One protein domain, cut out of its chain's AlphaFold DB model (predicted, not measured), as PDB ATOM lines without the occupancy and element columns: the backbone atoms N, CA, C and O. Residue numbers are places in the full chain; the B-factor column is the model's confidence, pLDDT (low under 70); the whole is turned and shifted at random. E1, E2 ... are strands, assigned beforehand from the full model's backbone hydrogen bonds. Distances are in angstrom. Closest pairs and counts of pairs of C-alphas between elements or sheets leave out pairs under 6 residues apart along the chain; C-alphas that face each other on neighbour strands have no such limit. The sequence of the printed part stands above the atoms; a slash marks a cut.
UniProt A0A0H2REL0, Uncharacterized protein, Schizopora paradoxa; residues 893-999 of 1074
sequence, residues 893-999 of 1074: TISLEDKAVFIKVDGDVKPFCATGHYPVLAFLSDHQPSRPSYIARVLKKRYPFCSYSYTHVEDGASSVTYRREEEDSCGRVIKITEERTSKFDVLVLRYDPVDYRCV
ATOM      1  N   THR A 893     340.891 369.678 240.458       45.56
ATOM      2  CA  THR A 893     340.449 368.463 239.770       45.56
ATOM      3  C   THR A 893     340.020 367.404 240.782       45.56
ATOM      4  O   THR A 893     340.833 366.764 241.449       45.56
ATOM      5  N   ILE A 894     338.703 367.206 240.880       58.09
ATOM      6  CA  ILE A 894     338.089 366.182 241.733       58.09
ATOM      7  C   ILE A 894     338.117 364.833 241.005       58.09
ATOM      8  O   ILE A 894     337.472 364.669 239.965       58.09
ATOM      9  N   SER A 895     338.796 363.835 241.575       60.97
ATOM     10  CA  SER A 895     338.754 362.465 241.060       60.97
ATOM     11  C   SER A 895     337.459 361.771 241.495       60.97
ATOM     12  O   SER A 895     337.355 361.168 242.565       60.97
ATOM     13  N   LEU A 896     336.425 361.887 240.659       67.00
ATOM     14  CA  LEU A 896     335.103 361.299 240.889       67.00
ATOM     15  C   LEU A 896     335.092 359.790 240.562       67.00
ATOM     16  O   LEU A 896     334.504 359.366 239.566       67.00
ATOM     17  N   GLU A 897     335.737 358.982 241.412       69.06
ATOM     18  CA  GLU A 897     335.689 357.510 241.360       69.06
ATOM     19  C   GLU A 897     334.245 356.947 241.417       69.06
ATOM     20  O   GLU A 897     333.309 357.616 241.864       69.06
ATOM     21  N   ASP A 898     334.080 355.653 241.098       68.19
ATOM     22  CA  ASP A 898     332.833 354.845 241.156       68.19
ATOM     23  C   ASP A 898     332.001 354.951 242.457       68.19
ATOM     24  O   ASP A 898     330.879 354.448 242.547       68.19
ATOM     25  N   LYS A 899     332.565 355.555 243.502       73.19
ATOM     26  CA  LYS A 899     332.016 355.660 244.857       73.19
ATOM     27  C   LYS A 899     331.331 357.016 245.114       73.19
ATOM     28  O   LYS A 899     330.671 357.162 246.152       73.19
ATOM     29  N   ALA A 900     331.471 357.971 244.191       84.88
ATOM     30  CA  ALA A 900     330.798 359.267 244.180       84.88
ATOM     31  C   ALA A 900     329.265 359.117 244.237       84.88
ATOM     32  O   ALA A 900     328.692 358.262 243.557       84.88
ATOM     33  N   VAL A 901     328.580 359.949 245.030       90.12
ATOM     34  CA  VAL A 901     327.120 359.860 245.212       90.12
ATOM     35  C   VAL A 901     326.416 361.004 244.500       90.12
ATOM     36  O   VAL A 901     326.776 362.167 244.642       90.12
ATOM     37  N   PHE A 902     325.387 360.650 243.731       93.56
ATOM     38  CA  PHE A 902     324.609 361.591 242.939       93.56
ATOM     39  C   PHE A 902     323.111 361.425 243.194       93.56
ATOM     40  O   PHE A 902     322.583 360.311 243.125       93.56
ATOM     41  N   ILE A 903     322.414 362.538 243.416       94.75
ATOM     42  CA  ILE A 903     320.950 362.584 243.416       94.75
ATOM     43  C   ILE A 903     320.472 362.716 241.975       94.75
ATOM     44  O   ILE A 903     320.861 363.643 241.267       94.75
ATOM     45  N   LYS A 904     319.604 361.798 241.547       96.25
ATOM     46  CA  LYS A 904     318.968 361.852 240.227       96.25
ATOM     47  C   LYS A 904     317.789 362.812 240.264       96.25
ATOM     48  O   LYS A 904     316.832 362.581 241.000       96.25
ATOM     49  N   VAL A 905     317.846 363.852 239.445       96.56
ATOM     50  CA  VAL A 905     316.779 364.834 239.270       96.56
ATOM     51  C   VAL A 905     316.060 364.553 237.957       96.56
ATOM     52  O   VAL A 905     316.675 364.458 236.893       96.56
ATOM     53  N   ASP A 906     314.737 364.433 238.039       96.62
ATOM     54  CA  ASP A 906     313.856 364.460 236.878       96.62
ATOM     55  C   ASP A 906     312.951 365.692 236.984       96.62
ATOM     56  O   ASP A 906     311.865 365.655 237.567       96.62
ATOM     57  N   GLY A 907     313.445 366.804 236.444       95.25
ATOM     58  CA  GLY A 907     312.827 368.124 236.511       95.25
ATOM     59  C   GLY A 907     311.485 368.249 235.788       95.25
ATOM     60  O   GLY A 907     310.767 369.216 236.031       95.25
ATOM     61  N   ASP A 908     311.107 367.256 234.971       96.00
ATOM     62  CA  ASP A 908     309.747 367.135 234.425       96.00
ATOM     63  C   ASP A 908     308.728 366.733 235.515       96.00
ATOM     64  O   ASP A 908     307.523 366.922 235.343       96.00
ATOM     65  N   VAL A 909     309.206 366.154 236.626       96.62
ATOM     66  CA  VAL A 909     308.407 365.624 237.745       96.62
ATOM     67  C   VAL A 909     308.580 366.469 239.009       96.62
ATOM     68  O   VAL A 909     307.591 366.831 239.646       96.62
ATOM     69  N   LYS A 910     309.825 366.788 239.384       94.81
ATOM     70  CA  LYS A 910     310.161 367.661 240.520       94.81
ATOM     71  C   LYS A 910     311.486 368.384 240.229       94.81
ATOM     72  O   LYS A 910     312.444 367.706 239.859       94.81
ATOM     73  N   PRO A 911     311.584 369.714 240.423       97.38
ATOM     74  CA  PRO A 911     312.868 370.407 240.351       97.38
ATOM     75  C   PRO A 911     313.873 369.873 241.379       97.38
ATOM     76  O   PRO A 911     313.497 369.233 242.370       97.38
ATOM     77  N   PHE A 912     315.151 370.183 241.158       97.06
ATOM     78  CA  PHE A 912     316.180 370.020 242.178       97.06
ATOM     79  C   PHE A 912     315.800 370.796 243.451       97.06
ATOM     80  O   PHE A 912     315.100 371.807 243.399       97.06
ATOM     81  N   CYS A 913     316.219 370.273 244.599       95.69
ATOM     82  CA  CYS A 913     315.974 370.848 245.910       95.69
ATOM     83  C   CYS A 913     317.181 370.516 246.792       95.69
ATOM     84  O   CYS A 913     317.465 369.335 246.993       95.69
ATOM     85  N   ALA A 914     317.891 371.527 247.285       94.06
ATOM     86  CA  ALA A 914     319.058 371.354 248.147       94.06
ATOM     87  C   ALA A 914     318.675 371.019 249.602       94.06
ATOM     88  O   ALA A 914     319.456 370.411 250.326       94.06
ATOM     89  N   THR A 915     317.467 371.385 250.046       89.81
ATOM     90  CA  THR A 915     317.017 371.204 251.436       89.81
ATOM     91  C   THR A 915     316.995 369.729 251.859       89.81
ATOM     92  O   THR A 915     316.288 368.917 251.265       89.81
ATOM     93  N   GLY A 916     317.727 369.388 252.927       86.50
ATOM     94  CA  GLY A 916     317.852 368.009 253.425       86.50
ATOM     95  C   GLY A 916     318.841 367.139 252.636       86.50
ATOM     96  O   GLY A 916     318.857 365.918 252.795       86.50
ATOM     97  N   HIS A 917     319.650 367.755 251.774       88.00
ATOM     98  CA  HIS A 917     320.723 367.130 251.012       88.00
ATOM     99  C   HIS A 917     322.005 367.965 251.160       88.00
ATOM    100  O   HIS A 917     321.943 369.149 251.478       88.00
ATOM    101  N   TYR A 918     323.167 367.361 250.896       91.19
ATOM    102  CA  TYR A 918     324.476 368.014 251.045       91.19
ATOM    103  C   TYR A 918     325.183 368.155 249.686       91.19
ATOM    104  O   TYR A 918     326.172 367.464 249.435       91.19
ATOM    105  N   PRO A 919     324.644 368.962 248.750       93.31
ATOM    106  CA  PRO A 919     325.218 369.134 247.421       93.31
ATOM    107  C   PRO A 919     326.549 369.886 247.453       93.31
ATOM    108  O   PRO A 919     326.709 370.870 248.173       93.31
ATOM    109  N   VAL A 920     327.498 369.436 246.631       92.38
ATOM    110  CA  VAL A 920     328.819 370.070 246.523       92.38
ATOM    111  C   VAL A 920     328.682 371.385 245.756       92.38
ATOM    112  O   VAL A 920     328.227 371.402 244.607       92.38
ATOM    113  N   LEU A 921     329.048 372.490 246.408       92.62
ATOM    114  CA  LEU A 921     329.055 373.828 245.822       92.62
ATOM    115  C   LEU A 921     330.089 373.900 244.688       92.62
ATOM    116  O   LEU A 921     331.219 373.453 244.849       92.62
ATOM    117  N   ALA A 922     329.695 374.473 243.553       90.12
ATOM    118  CA  ALA A 922     330.582 374.809 242.443       90.12
ATOM    119  C   ALA A 922     331.038 376.275 242.527       90.12
ATOM    120  O   ALA A 922     332.219 376.557 242.373       90.12
ATOM    121  N   PHE A 923     330.103 377.205 242.762       89.62
ATOM    122  CA  PHE A 923     330.365 378.638 242.954       89.62
ATOM    123  C   PHE A 923     329.130 379.363 243.525       89.62
ATOM    124  O   PHE A 923     328.035 378.795 243.598       89.62
ATOM    125  N   LEU A 924     329.299 380.632 243.905       91.56
ATOM    126  CA  LEU A 924     328.210 381.572 244.202       91.56
ATOM    127  C   LEU A 924     328.010 382.511 243.004       91.56
ATOM    128  O   LEU A 924     328.987 383.002 242.449       91.56
ATOM    129  N   SER A 925     326.768 382.772 242.593       88.00
ATOM    130  CA  SER A 925     326.472 383.683 241.476       88.00
ATOM    131  C   SER A 925     326.720 385.157 241.832       88.00
ATOM    132  O   SER A 925     326.279 385.590 242.897       88.00
ATOM    133  N   ASP A 926     327.215 385.959 240.884       86.12
ATOM    134  CA  ASP A 926     327.385 387.424 241.028       86.12
ATOM    135  C   ASP A 926     326.069 388.221 241.156       86.12
ATOM    136  O   ASP A 926     326.068 389.426 241.416       86.12
ATOM    137  N   HIS A 927     324.919 387.578 240.942       86.25
ATOM    138  CA  HIS A 927     323.611 388.180 241.197       86.25
ATOM    139  C   HIS A 927     323.451 388.552 242.680       86.25
ATOM    140  O   HIS A 927     323.972 387.869 243.553       86.25
ATOM    141  N   GLN A 928     322.692 389.610 242.985       83.00
ATOM    142  CA  GLN A 928     322.331 389.964 244.362       83.00
ATOM    143  C   GLN A 928     320.849 389.641 244.639       83.00
ATOM    144  O   GLN A 928     319.990 390.098 243.879       83.00
ATOM    145  N   PRO A 929     320.515 388.902 245.719       88.50
ATOM    146  CA  PRO A 929     321.429 388.154 246.592       88.50
ATOM    147  C   PRO A 929     322.102 386.989 245.848       88.50
ATOM    148  O   PRO A 929     321.514 386.423 244.923       88.50
ATOM    149  N   SER A 930     323.319 386.635 246.268       88.44
ATOM    150  CA  SER A 930     324.102 385.569 245.642       88.44
ATOM    151  C   SER A 930     323.467 384.201 245.868       88.44
ATOM    152  O   SER A 930     322.911 383.906 246.929       88.44
ATOM    153  N   ARG A 931     323.512 383.361 244.831       94.81
ATOM    154  CA  ARG A 931     322.875 382.044 244.805       94.81
ATOM    155  C   ARG A 931     323.923 380.945 244.710       94.81
ATOM    156  O   ARG A 931     324.832 381.064 243.886       94.81
ATOM    157  N   PRO A 932     323.802 379.863 245.492       93.62
ATOM    158  CA  PRO A 932     324.669 378.711 245.338       93.62
ATOM    159  C   PRO A 932     324.335 377.955 244.049       93.62
ATOM    160  O   PRO A 932     323.186 377.585 243.800       93.62
ATOM    161  N   SER A 933     325.366 377.713 243.244       95.88
ATOM    162  CA  SER A 933     325.344 376.784 242.118       95.88
ATOM    163  C   SER A 933     326.128 375.531 242.491       95.88
ATOM    164  O   SER A 933     327.246 375.627 242.987       95.88
ATOM    165  N   TYR A 934     325.554 374.354 242.253       96.19
ATOM    166  CA  TYR A 934     326.083 373.055 242.684       96.19
ATOM    167  C   TYR A 934     326.568 372.204 241.509       96.19
ATOM    168  O   TYR A 934     326.051 372.335 240.399       96.19
ATOM    169  N   ILE A 935     327.522 371.300 241.749       95.81
ATOM    170  CA  ILE A 935     328.092 370.426 240.711       95.81
ATOM    171  C   ILE A 935     327.043 369.412 240.222       95.81
ATOM    172  O   ILE A 935     326.528 368.594 240.988       95.81
ATOM    173  N   ALA A 936     326.764 369.425 238.919       96.56
ATOM    174  CA  ALA A 936     325.802 368.552 238.254       96.56
ATOM    175  C   ALA A 936     326.417 367.827 237.044       96.56
ATOM    176  O   ALA A 936     327.455 368.221 236.512       96.56
ATOM    177  N   ARG A 937     325.769 366.757 236.571       95.50
ATOM    178  CA  ARG A 937     326.169 366.028 235.357       95.50
ATOM    179  C   ARG A 937     324.985 365.514 234.537       95.50
ATOM    180  O   ARG A 937     323.911 365.221 235.060       95.50
ATOM    181  N   VAL A 938     325.204 365.352 233.235       95.81
ATOM    182  CA  VAL A 938     324.212 364.928 232.235       95.81
ATOM    183  C   VAL A 938     324.708 363.696 231.482       95.81
ATOM    184  O   VAL A 938     325.811 363.700 230.945       95.81
ATOM    185  N   LEU A 939     323.881 362.652 231.396       93.88
ATOM    186  CA  LEU A 939     324.199 361.398 230.699       93.88
ATOM    187  C   LEU A 939     324.059 361.530 229.164       93.88
ATOM    188  O   LEU A 939     322.946 361.664 228.640       93.88
ATOM    189  N   LYS A 940     325.170 361.421 228.422       91.19
ATOM    190  CA  LYS A 940     325.235 361.542 226.950       91.19
ATOM    191  C   LYS A 940     324.681 360.290 226.239       91.19
ATOM    192  O   LYS A 940     325.424 359.415 225.807       91.19
ATOM    193  N   LYS A 941     323.364 360.230 226.008       82.31
ATOM    194  CA  LYS A 941     322.644 359.076 225.401       82.31
ATOM    195  C   LYS A 941     323.059 358.614 223.978       82.31
ATOM    196  O   LYS A 941     322.432 357.689 223.470       82.31
ATOM    197  N   ARG A 942     324.021 359.245 223.284       72.19
ATOM    198  CA  ARG A 942     324.367 358.893 221.879       72.19
ATOM    199  C   ARG A 942     325.473 357.840 221.715       72.19
ATOM    200  O   ARG A 942     325.585 357.302 220.619       72.19
ATOM    201  N   TYR A 943     326.270 357.549 222.742       69.81
ATOM    202  CA  TYR A 943     327.382 356.594 222.644       69.81
ATOM    203  C   TYR A 943     327.044 355.261 223.335       69.81
ATOM    204  O   TYR A 943     326.276 355.258 224.297       69.81
ATOM    205  N   PRO A 944     327.610 354.122 222.880       74.56
ATOM    206  CA  PRO A 944     327.426 352.826 223.545       74.56
ATOM    207  C   PRO A 944     328.090 352.773 224.931       74.56
ATOM    208  O   PRO A 944     327.731 351.935 225.754       74.56
ATOM    209  N   PHE A 945     329.025 353.688 225.199       76.69
ATOM    210  CA  PHE A 945     329.605 353.932 226.516       76.69
ATOM    211  C   PHE A 945     328.904 355.134 227.160       76.69
ATOM    212  O   PHE A 945     328.744 356.180 226.531       76.69
ATOM    213  N   CYS A 946     328.478 354.980 228.415       77.00
ATOM    214  CA  CYS A 946     327.732 355.995 229.160       77.00
ATOM    215  C   CYS A 946     328.648 357.123 229.662       77.00
ATOM    216  O   CYS A 946     329.015 357.152 230.834       77.00
ATOM    217  N   SER A 947     329.018 358.050 228.778       88.06
ATOM    218  CA  SER A 947     329.757 359.260 229.148       88.06
ATOM    219  C   SER A 947     328.839 360.337 229.739       88.06
ATOM    220  O   SER A 947     327.654 360.434 229.407       88.06
ATOM    221  N   TYR A 948     329.399 361.167 230.619       91.94
ATOM    222  CA  TYR A 948     328.714 362.304 231.233       91.94
ATOM    223  C   TYR A 948     329.321 363.628 230.734       91.94
ATOM    224  O   TYR A 948     330.515 363.688 230.449       91.94
ATOM    225  N   SER A 949     328.517 364.689 230.628       91.81
ATOM    226  CA  SER A 949     329.007 366.080 230.661       91.81
ATOM    227  C   SER A 949     328.771 366.641 232.056       91.81
ATOM    228  O   SER A 949     327.659 366.507 232.563       91.81
ATOM    229  N   TYR A 950     329.763 367.304 232.644       93.50
ATOM    230  CA  TYR A 950     329.576 368.085 233.867       93.50
ATOM    231  C   TYR A 950     329.026 369.486 233.550       93.50
ATOM    232  O   TYR A 950     329.179 369.994 232.439       93.50
ATOM    233  N   THR A 951     328.310 370.067 234.509       95.81
ATOM    234  CA  THR A 951     327.717 371.412 234.474       95.81
ATOM    235  C   THR A 951     327.381 371.848 235.911       95.81
ATOM    236  O   THR A 951     327.764 371.169 236.864       95.81
ATOM    237  N   HIS A 952     326.666 372.955 236.092       96.25
ATOM    238  CA  HIS A 952     326.192 373.432 237.394       96.25
ATOM    239  C   HIS A 952     324.661 373.581 237.442       96.25
ATOM    240  O   HIS A 952     323.988 373.548 236.407       96.25
ATOM    241  N   VAL A 953     324.099 373.724 238.646       97.31
ATOM    242  CA  VAL A 953     322.653 373.884 238.873       97.31
ATOM    243  C   VAL A 953     322.343 374.750 240.103       97.31
ATOM    244  O   VAL A 953     322.962 374.563 241.146       97.31
ATOM    245  N   GLU A 954     321.377 375.671 240.006       96.75
ATOM    246  CA  GLU A 954     320.822 376.400 241.166       96.75
ATOM    247  C   GLU A 954     319.778 375.555 241.920       96.75
ATOM    248  O   GLU A 954     319.118 374.685 241.337       96.75
ATOM    249  N   ASP A 955     319.555 375.853 243.205       96.62
ATOM    250  CA  ASP A 955     318.413 375.303 243.944       96.62
ATOM    251  C   ASP A 955     317.067 375.660 243.273       96.62
ATOM    252  O   ASP A 955     316.891 376.738 242.704       96.62
ATOM    253  N   GLY A 956     316.106 374.735 243.297       96.31
ATOM    254  CA  GLY A 956     314.806 374.893 242.633       96.31
ATOM    255  C   GLY A 956     314.811 374.737 241.102       96.31
ATOM    256  O   GLY A 956     313.747 374.838 240.483       96.31
ATOM    257  N   ALA A 957     315.949 374.463 240.457       97.00
ATOM    258  CA  ALA A 957     316.012 374.328 239.001       97.00
ATOM    259  C   ALA A 957     315.367 373.024 238.479       97.00
ATOM    260  O   ALA A 957     315.677 371.917 238.919       97.00
ATOM    261  N   SER A 958     314.507 373.140 237.461       97.69
ATOM    262  CA  SER A 958     313.870 372.012 236.754       97.69
ATOM    263  C   SER A 958     314.640 371.524 235.518       97.69
ATOM    264  O   SER A 958     314.160 370.672 234.772       97.69
ATOM    265  N   SER A 959     315.826 372.072 235.252       97.56
ATOM    266  CA  SER A 959     316.645 371.704 234.096       97.56
ATOM    267  C   SER A 959     318.044 372.294 234.196       97.56
ATOM    268  O   SER A 959     318.166 373.434 234.640       97.56
ATOM    269  N   VAL A 960     319.038 371.612 233.635       97.19
ATOM    270  CA  VAL A 960     320.381 372.167 233.406       97.19
ATOM    271  C   VAL A 960     320.636 372.399 231.917       97.19
ATOM    272  O   VAL A 960     320.156 371.644 231.065       97.19
ATOM    273  N   THR A 961     321.416 373.432 231.610       96.44
ATOM    274  CA  THR A 961     322.085 373.590 230.311       96.44
ATOM    275  C   THR A 961     323.470 372.955 230.415       96.44
ATOM    276  O   THR A 961     324.113 373.033 231.461       96.44
ATOM    277  N   TYR A 962     323.939 372.299 229.358       95.19
ATOM    278  CA  TYR A 962     325.263 371.688 229.322       95.19
ATOM    279  C   TYR A 962     325.902 371.853 227.944       95.19
ATOM    280  O   TYR A 962     325.216 371.853 226.917       95.19
ATOM    281  N   ARG A 963     327.234 371.972 227.912       92.75
ATOM    282  CA  ARG A 963     327.988 371.938 226.657       92.75
ATOM    283  C   ARG A 963     328.117 370.498 226.177       92.75
ATOM    284  O   ARG A 963     328.596 369.603 226.880       92.75
ATOM    285  N   ARG A 964     327.641 370.296 224.956       90.88
ATOM    286  CA  ARG A 964     327.774 369.091 224.157       90.88
ATOM    287  C   ARG A 964     328.761 369.369 223.040       90.88
ATOM    288  O   ARG A 964     328.467 370.105 222.098       90.88
ATOM    289  N   GLU A 965     329.883 368.686 223.118       90.56
ATOM    290  CA  GLU A 965     330.843 368.578 222.032       90.56
ATOM    291  C   GLU A 965     330.437 367.423 221.105       90.56
ATOM    292  O   GLU A 965     330.021 366.350 221.553       90.56
ATOM    293  N   GLU A 966     330.481 367.677 219.798       89.00
ATOM    294  CA  GLU A 966     330.450 366.661 218.749       89.00
ATOM    295  C   GLU A 966     331.881 366.556 218.187       89.00
ATOM    296  O   GLU A 966     332.460 367.560 217.761       89.00
ATOM    297  N   GLU A 967     332.461 365.355 218.228       89.06
ATOM    298  CA  GLU A 967     333.841 365.057 217.812       89.06
ATOM    299  C   GLU A 967     333.893 364.387 216.425       89.06
ATOM    300  O   GLU A 967     332.944 363.711 216.015       89.06
ATOM    301  N   ASP A 968     335.007 364.552 215.702       88.00
ATOM    302  CA  ASP A 968     335.323 363.758 214.509       88.00
ATOM    303  C   ASP A 968     335.775 362.325 214.864       88.00
ATOM    304  O   ASP A 968     335.953 361.951 216.022       88.00
ATOM    305  N   SER A 969     336.009 361.498 213.842       86.62
ATOM    306  CA  SER A 969     336.543 360.136 214.004       86.62
ATOM    307  C   SER A 969     337.979 360.071 214.553       86.62
ATOM    308  O   SER A 969     338.520 358.976 214.691       86.62
ATOM    309  N   CYS A 970     338.611 361.215 214.820       83.00
ATOM    310  CA  CYS A 970     339.936 361.351 215.415       83.00
ATOM    311  C   CYS A 970     339.876 361.932 216.843       83.00
ATOM    312  O   CYS A 970     340.930 362.229 217.400       83.00
ATOM    313  N   GLY A 971     338.682 362.107 217.429       80.25
ATOM    314  CA  GLY A 971     338.500 362.669 218.773       80.25
ATOM    315  C   GLY A 971     338.673 364.189 218.854       80.25
ATOM    316  O   GLY A 971     338.861 364.731 219.940       80.25
ATOM    317  N   ARG A 972     338.647 364.911 217.724       80.81
ATOM    318  CA  ARG A 972     338.719 366.380 217.724       80.81
ATOM    319  C   ARG A 972     337.323 366.973 217.739       80.81
ATOM    320  O   ARG A 972     336.515 366.663 216.865       80.81
ATOM    321  N   VAL A 973     337.066 367.876 218.679       86.31
ATOM    322  CA  VAL A 973     335.819 368.649 218.750       86.31
ATOM    323  C   VAL A 973     335.639 369.456 217.460       86.31
ATOM    324  O   VAL A 973     336.352 370.425 217.214       86.31
ATOM    325  N   ILE A 974     334.670 369.060 216.633       93.56
ATOM    326  CA  ILE A 974     334.313 369.761 215.389       93.56
ATOM    327  C   ILE A 974     333.189 370.774 215.595       93.56
ATOM    328  O   ILE A 974     332.979 371.643 214.748       93.56
ATOM    329  N   LYS A 975     332.434 370.654 216.694       91.44
ATOM    330  CA  LYS A 975     331.295 371.521 216.987       91.44
ATOM    331  C   LYS A 975     330.934 371.479 218.469       91.44
ATOM    332  O   LYS A 975     330.726 370.404 219.024       91.44
ATOM    333  N   ILE A 976     330.780 372.652 219.076       92.25
ATOM    334  CA  ILE A 976     330.190 372.807 220.409       92.25
ATOM    335  C   ILE A 976     328.727 373.223 220.235       92.25
ATOM    336  O   ILE A 976     328.394 374.055 219.391       92.25
ATOM    337  N   THR A 977     327.841 372.620 221.019       93.56
ATOM    338  CA  THR A 977     326.408 372.927 221.080       93.56
ATOM    339  C   THR A 977     325.972 372.990 222.532       93.56
ATOM    340  O   THR A 977     326.353 372.135 223.324       93.56
ATOM    341  N   GLU A 978     325.168 373.981 222.897       95.81
ATOM    342  CA  GLU A 978     324.557 374.034 224.226       95.81
ATOM    343  C   GLU A 978     323.182 373.358 224.159       95.81
ATOM    344  O   GLU A 978     322.301 373.771 223.405       95.81
ATOM    345  N   GLU A 979     323.022 372.267 224.908       95.62
ATOM    346  CA  GLU A 979     321.769 371.518 225.028       95.62
ATOM    347  C   GLU A 979     321.185 371.702 226.435       95.62
ATOM    348  O   GLU A 979     321.912 371.878 227.413       95.62
ATOM    349  N   ARG A 980     319.855 371.627 226.556       96.88
ATOM    350  CA  ARG A 980     319.132 371.733 227.832       96.88
ATOM    351  C   ARG A 980     318.392 370.432 228.126       96.88
ATOM    352  O   ARG A 980     317.723 369.894 227.246       96.88
ATOM    353  N   THR A 981     318.486 369.940 229.359       96.88
ATOM    354  CA  THR A 981     317.841 368.694 229.809       96.88
ATOM    355  C   THR A 981     317.106 368.897 231.129       96.88
ATOM    356  O   THR A 981     317.608 369.564 232.032       96.88
ATOM    357  N   SER A 982     315.928 368.290 231.261       97.31
ATOM    358  CA  SER A 982     315.209 368.142 232.532       97.31
ATOM    359  C   SER A 982     315.790 367.033 233.415       97.31
ATOM    360  O   SER A 982     315.568 367.031 234.621       97.31
ATOM    361  N   LYS A 983     316.541 366.088 232.832       97.31
ATOM    362  CA  LYS A 983     317.068 364.900 233.520       97.31
ATOM    363  C   LYS A 983     318.577 365.017 233.696       97.31
ATOM    364  O   LYS A 983     319.301 365.074 232.697       97.31
ATOM    365  N   PHE A 984     319.023 365.065 234.946       97.44
ATOM    366  CA  PHE A 984     320.417 365.274 235.344       97.44
ATOM    367  C   PHE A 984     320.691 364.681 236.735       97.44
ATOM    368  O   PHE A 984     319.771 364.358 237.481       97.44
ATOM    369  N   ASP A 985     321.964 364.530 237.070       96.81
ATOM    370  CA  ASP A 985     322.465 364.045 238.357       96.81
ATOM    371  C   ASP A 985     323.144 365.222 239.096       96.81
ATOM    372  O   ASP A 985     323.847 365.998 238.450       96.81
ATOM    373  N   VAL A 986     323.004 365.348 240.421       96.00
ATOM    374  CA  VAL A 986     323.691 366.371 241.252       96.00
ATOM    375  C   VAL A 986     324.603 365.694 242.274       96.00
ATOM    376  O   VAL A 986     324.158 364.764 242.945       96.00
ATOM    377  N   LEU A 987     325.862 366.127 242.378       95.06
ATOM    378  CA  LEU A 987     326.871 365.558 243.279       95.06
ATOM    379  C   LEU A 987     326.571 365.935 244.737       95.06
ATOM    380  O   LEU A 987     326.405 367.116 245.041       95.06
ATOM    381  N   VAL A 988     326.532 364.949 245.638       93.19
ATOM    382  CA  VAL A 988     326.250 365.162 247.069       93.19
ATOM    383  C   VAL A 988     327.198 364.384 247.985       93.19
ATOM    384  O   VAL A 988     327.633 363.276 247.664       93.19
ATOM    385  N   LEU A 989     327.456 364.941 249.167       87.50
ATOM    386  CA  LEU A 989     328.049 364.224 250.294       87.50
ATOM    387  C   LEU A 989     327.031 363.232 250.889       87.50
ATOM    388  O   LEU A 989     325.816 363.411 250.783       87.50
ATOM    389  N   ARG A 990     327.530 362.159 251.515       80.31
ATOM    390  CA  ARG A 990     326.690 361.095 252.109       80.31
ATOM    391  C   ARG A 990     326.099 361.455 253.473       80.31
ATOM    392  O   ARG A 990     325.108 360.850 253.871       80.31
ATOM    393  N   TYR A 991     326.732 362.389 254.171       75.38
ATOM    394  CA  TYR A 991     326.454 362.781 255.549       75.38
ATOM    395  C   TYR A 991     326.563 364.303 255.669       75.38
ATOM    396  O   TYR A 991     327.157 364.941 254.795       75.38
ATOM    397  N   ASP A 992     326.027 364.864 256.751       71.31
ATOM    398  CA  ASP A 992     326.301 366.253 257.109       71.31
ATOM    399  C   ASP A 992     327.787 366.385 257.508       71.31
ATOM    400  O   ASP A 992     328.250 365.605 258.349       71.31
ATOM    401  N   PRO A 993     328.560 367.333 256.942       64.62
ATOM    402  CA  PRO A 993     329.929 367.586 257.392       64.62
ATOM    403  C   PRO A 993     330.018 368.027 258.867       64.62
ATOM    404  O   PRO A 993     331.073 367.870 259.479       64.62
ATOM    405  N   VAL A 994     328.937 368.541 259.467       56.97
ATOM    406  CA  VAL A 994     328.876 368.976 260.876       56.97
ATOM    407  C   VAL A 994     328.606 367.810 261.843       56.97
ATOM    408  O   VAL A 994     329.079 367.843 262.987       56.97
ATOM    409  N   ASP A 995     327.904 366.762 261.392       51.66
ATOM    410  CA  ASP A 995     327.593 365.568 262.200       51.66
ATOM    411  C   ASP A 995     328.795 364.620 262.357       51.66
ATOM    412  O   ASP A 995     328.796 363.767 263.250       51.66
ATOM    413  N   TYR A 996     329.837 364.744 261.525       47.50
ATOM    414  CA  TYR A 996     330.964 363.801 261.479       47.50
ATOM    415  C   TYR A 996     331.995 363.990 262.616       47.50
ATOM    416  O   TYR A 996     333.205 364.052 262.407       47.50
ATOM    417  N   ARG A 997     331.521 364.053 263.865       41.75
ATOM    418  CA  ARG A 997     332.343 364.163 265.084       41.75
ATOM    419  C   ARG A 997     332.745 362.788 265.628       41.75
ATOM    420  O   ARG A 997     332.339 362.401 266.724       41.75
ATOM    421  N   CYS A 998     333.519 362.024 264.859       38.16
ATOM    422  CA  CYS A 998     334.020 360.725 265.318       38.16
ATOM    423  C   CYS A 998     335.200 360.888 266.295       38.16
ATOM    424  O   CYS A 998     336.153 361.604 266.005       38.16
ATOM    425  N   VAL A 999     335.160 360.190 267.434       46.00
ATOM    426  CA  VAL A 999     336.237 360.181 268.443       46.00
ATOM    427  C   VAL A 999     336.961 358.833 268.393       46.00
ATOM    428  O   VAL A 999     336.744 357.980 269.256       46.00
TER     429      VAL A 999
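Overview. This is residues 893 to 999 of the 1074 residues of an uncharacterized protein of Schizopora paradoxa (UniProt A0A0H2REL0). A strongly twisted sheet of five strands, E1, E2, E3, E4 and E7, is partly covered by a two-strand hairpin, E5 and E6, that crosses it as the second sheet of a loose sandwich. The loop residues 941 to 946 and the tail 994 to 999 stick out; the hairpin's tip and this tail make the two ends of the longest axis. The printed part has 107 residues with no named helix and seven named strands, E1 to E7 in chain order; it is all strand, though just 48 residues are in named elements. The larger sheet is branched at E3, with antiparallel neighbours; E5 and E6 are antiparallel too. The whole is only just loose, close to compact, with a radius of gyration of the C-alphas of 15.8 A and spans of 53 by 36 by 28 A.

Arrangement. Begin at E3, residues 932 to 939, whose pairing is staggered. Its residues 932 to 934 pair with E2, residues 921 to 924, where N 922 and O 933 are 2.8 A apart, within hydrogen-bond range. Its residues 933 to 939 pair with E4, residues 948 to 954, where N 936 and O 951 are 2.9 A apart, in range. E2, E3 and E4 form a meander, each strand the antiparallel neighbour of the one before, with hairpins E2 and E3, and E3 and E4. Residues 936 to 937 of E3 pair with E7, residues 983 to 988, at N 937 and O 985, 2.8 A. On the other side of E7 find E1, residues 901 to 906, an edge strand, with N 905 and O 984 at 2.8 A. The second sheet is the hairpin of E5, residues 960 to 967, and E6, residues 973 to 981, with N 964 and O 977 at 2.8 A. The two sheets form a sandwich, two sheets face to face, with their strands at 52 degrees. The closest C-alphas of E4 and E5 are those of Thr 951 and Tyr 962, 5.7 A apart. E6 runs on into E7 at 89 degrees across Ser 982. E1 and E6 are apart.

Along the chain. Find C-alpha 901 at (327.120, 359.860, 245.212), where E1 begins its 16.3 A. E2 spans 8.0 A, E3 22.7 A and E4 19.0 A. E5 begins at C-alpha 960, (320.381, 372.167, 233.406), and spans 21.8 A; E6 spans 21.1 A. E7, 16.4 A, ends at C-alpha 988, (326.250, 365.162, 247.069).

Size, cuts and confidence. The C-alphas of Ser 969 and Val 999, the two farthest apart, are 54.4 A from each other. The printed part has no cut. The link from E1 to E2, residues 907 to 920, is long. Look for pLDDT under 70 at residues 893 to 898, 943 and 993 to 999; the mean of the printed part is 86.6.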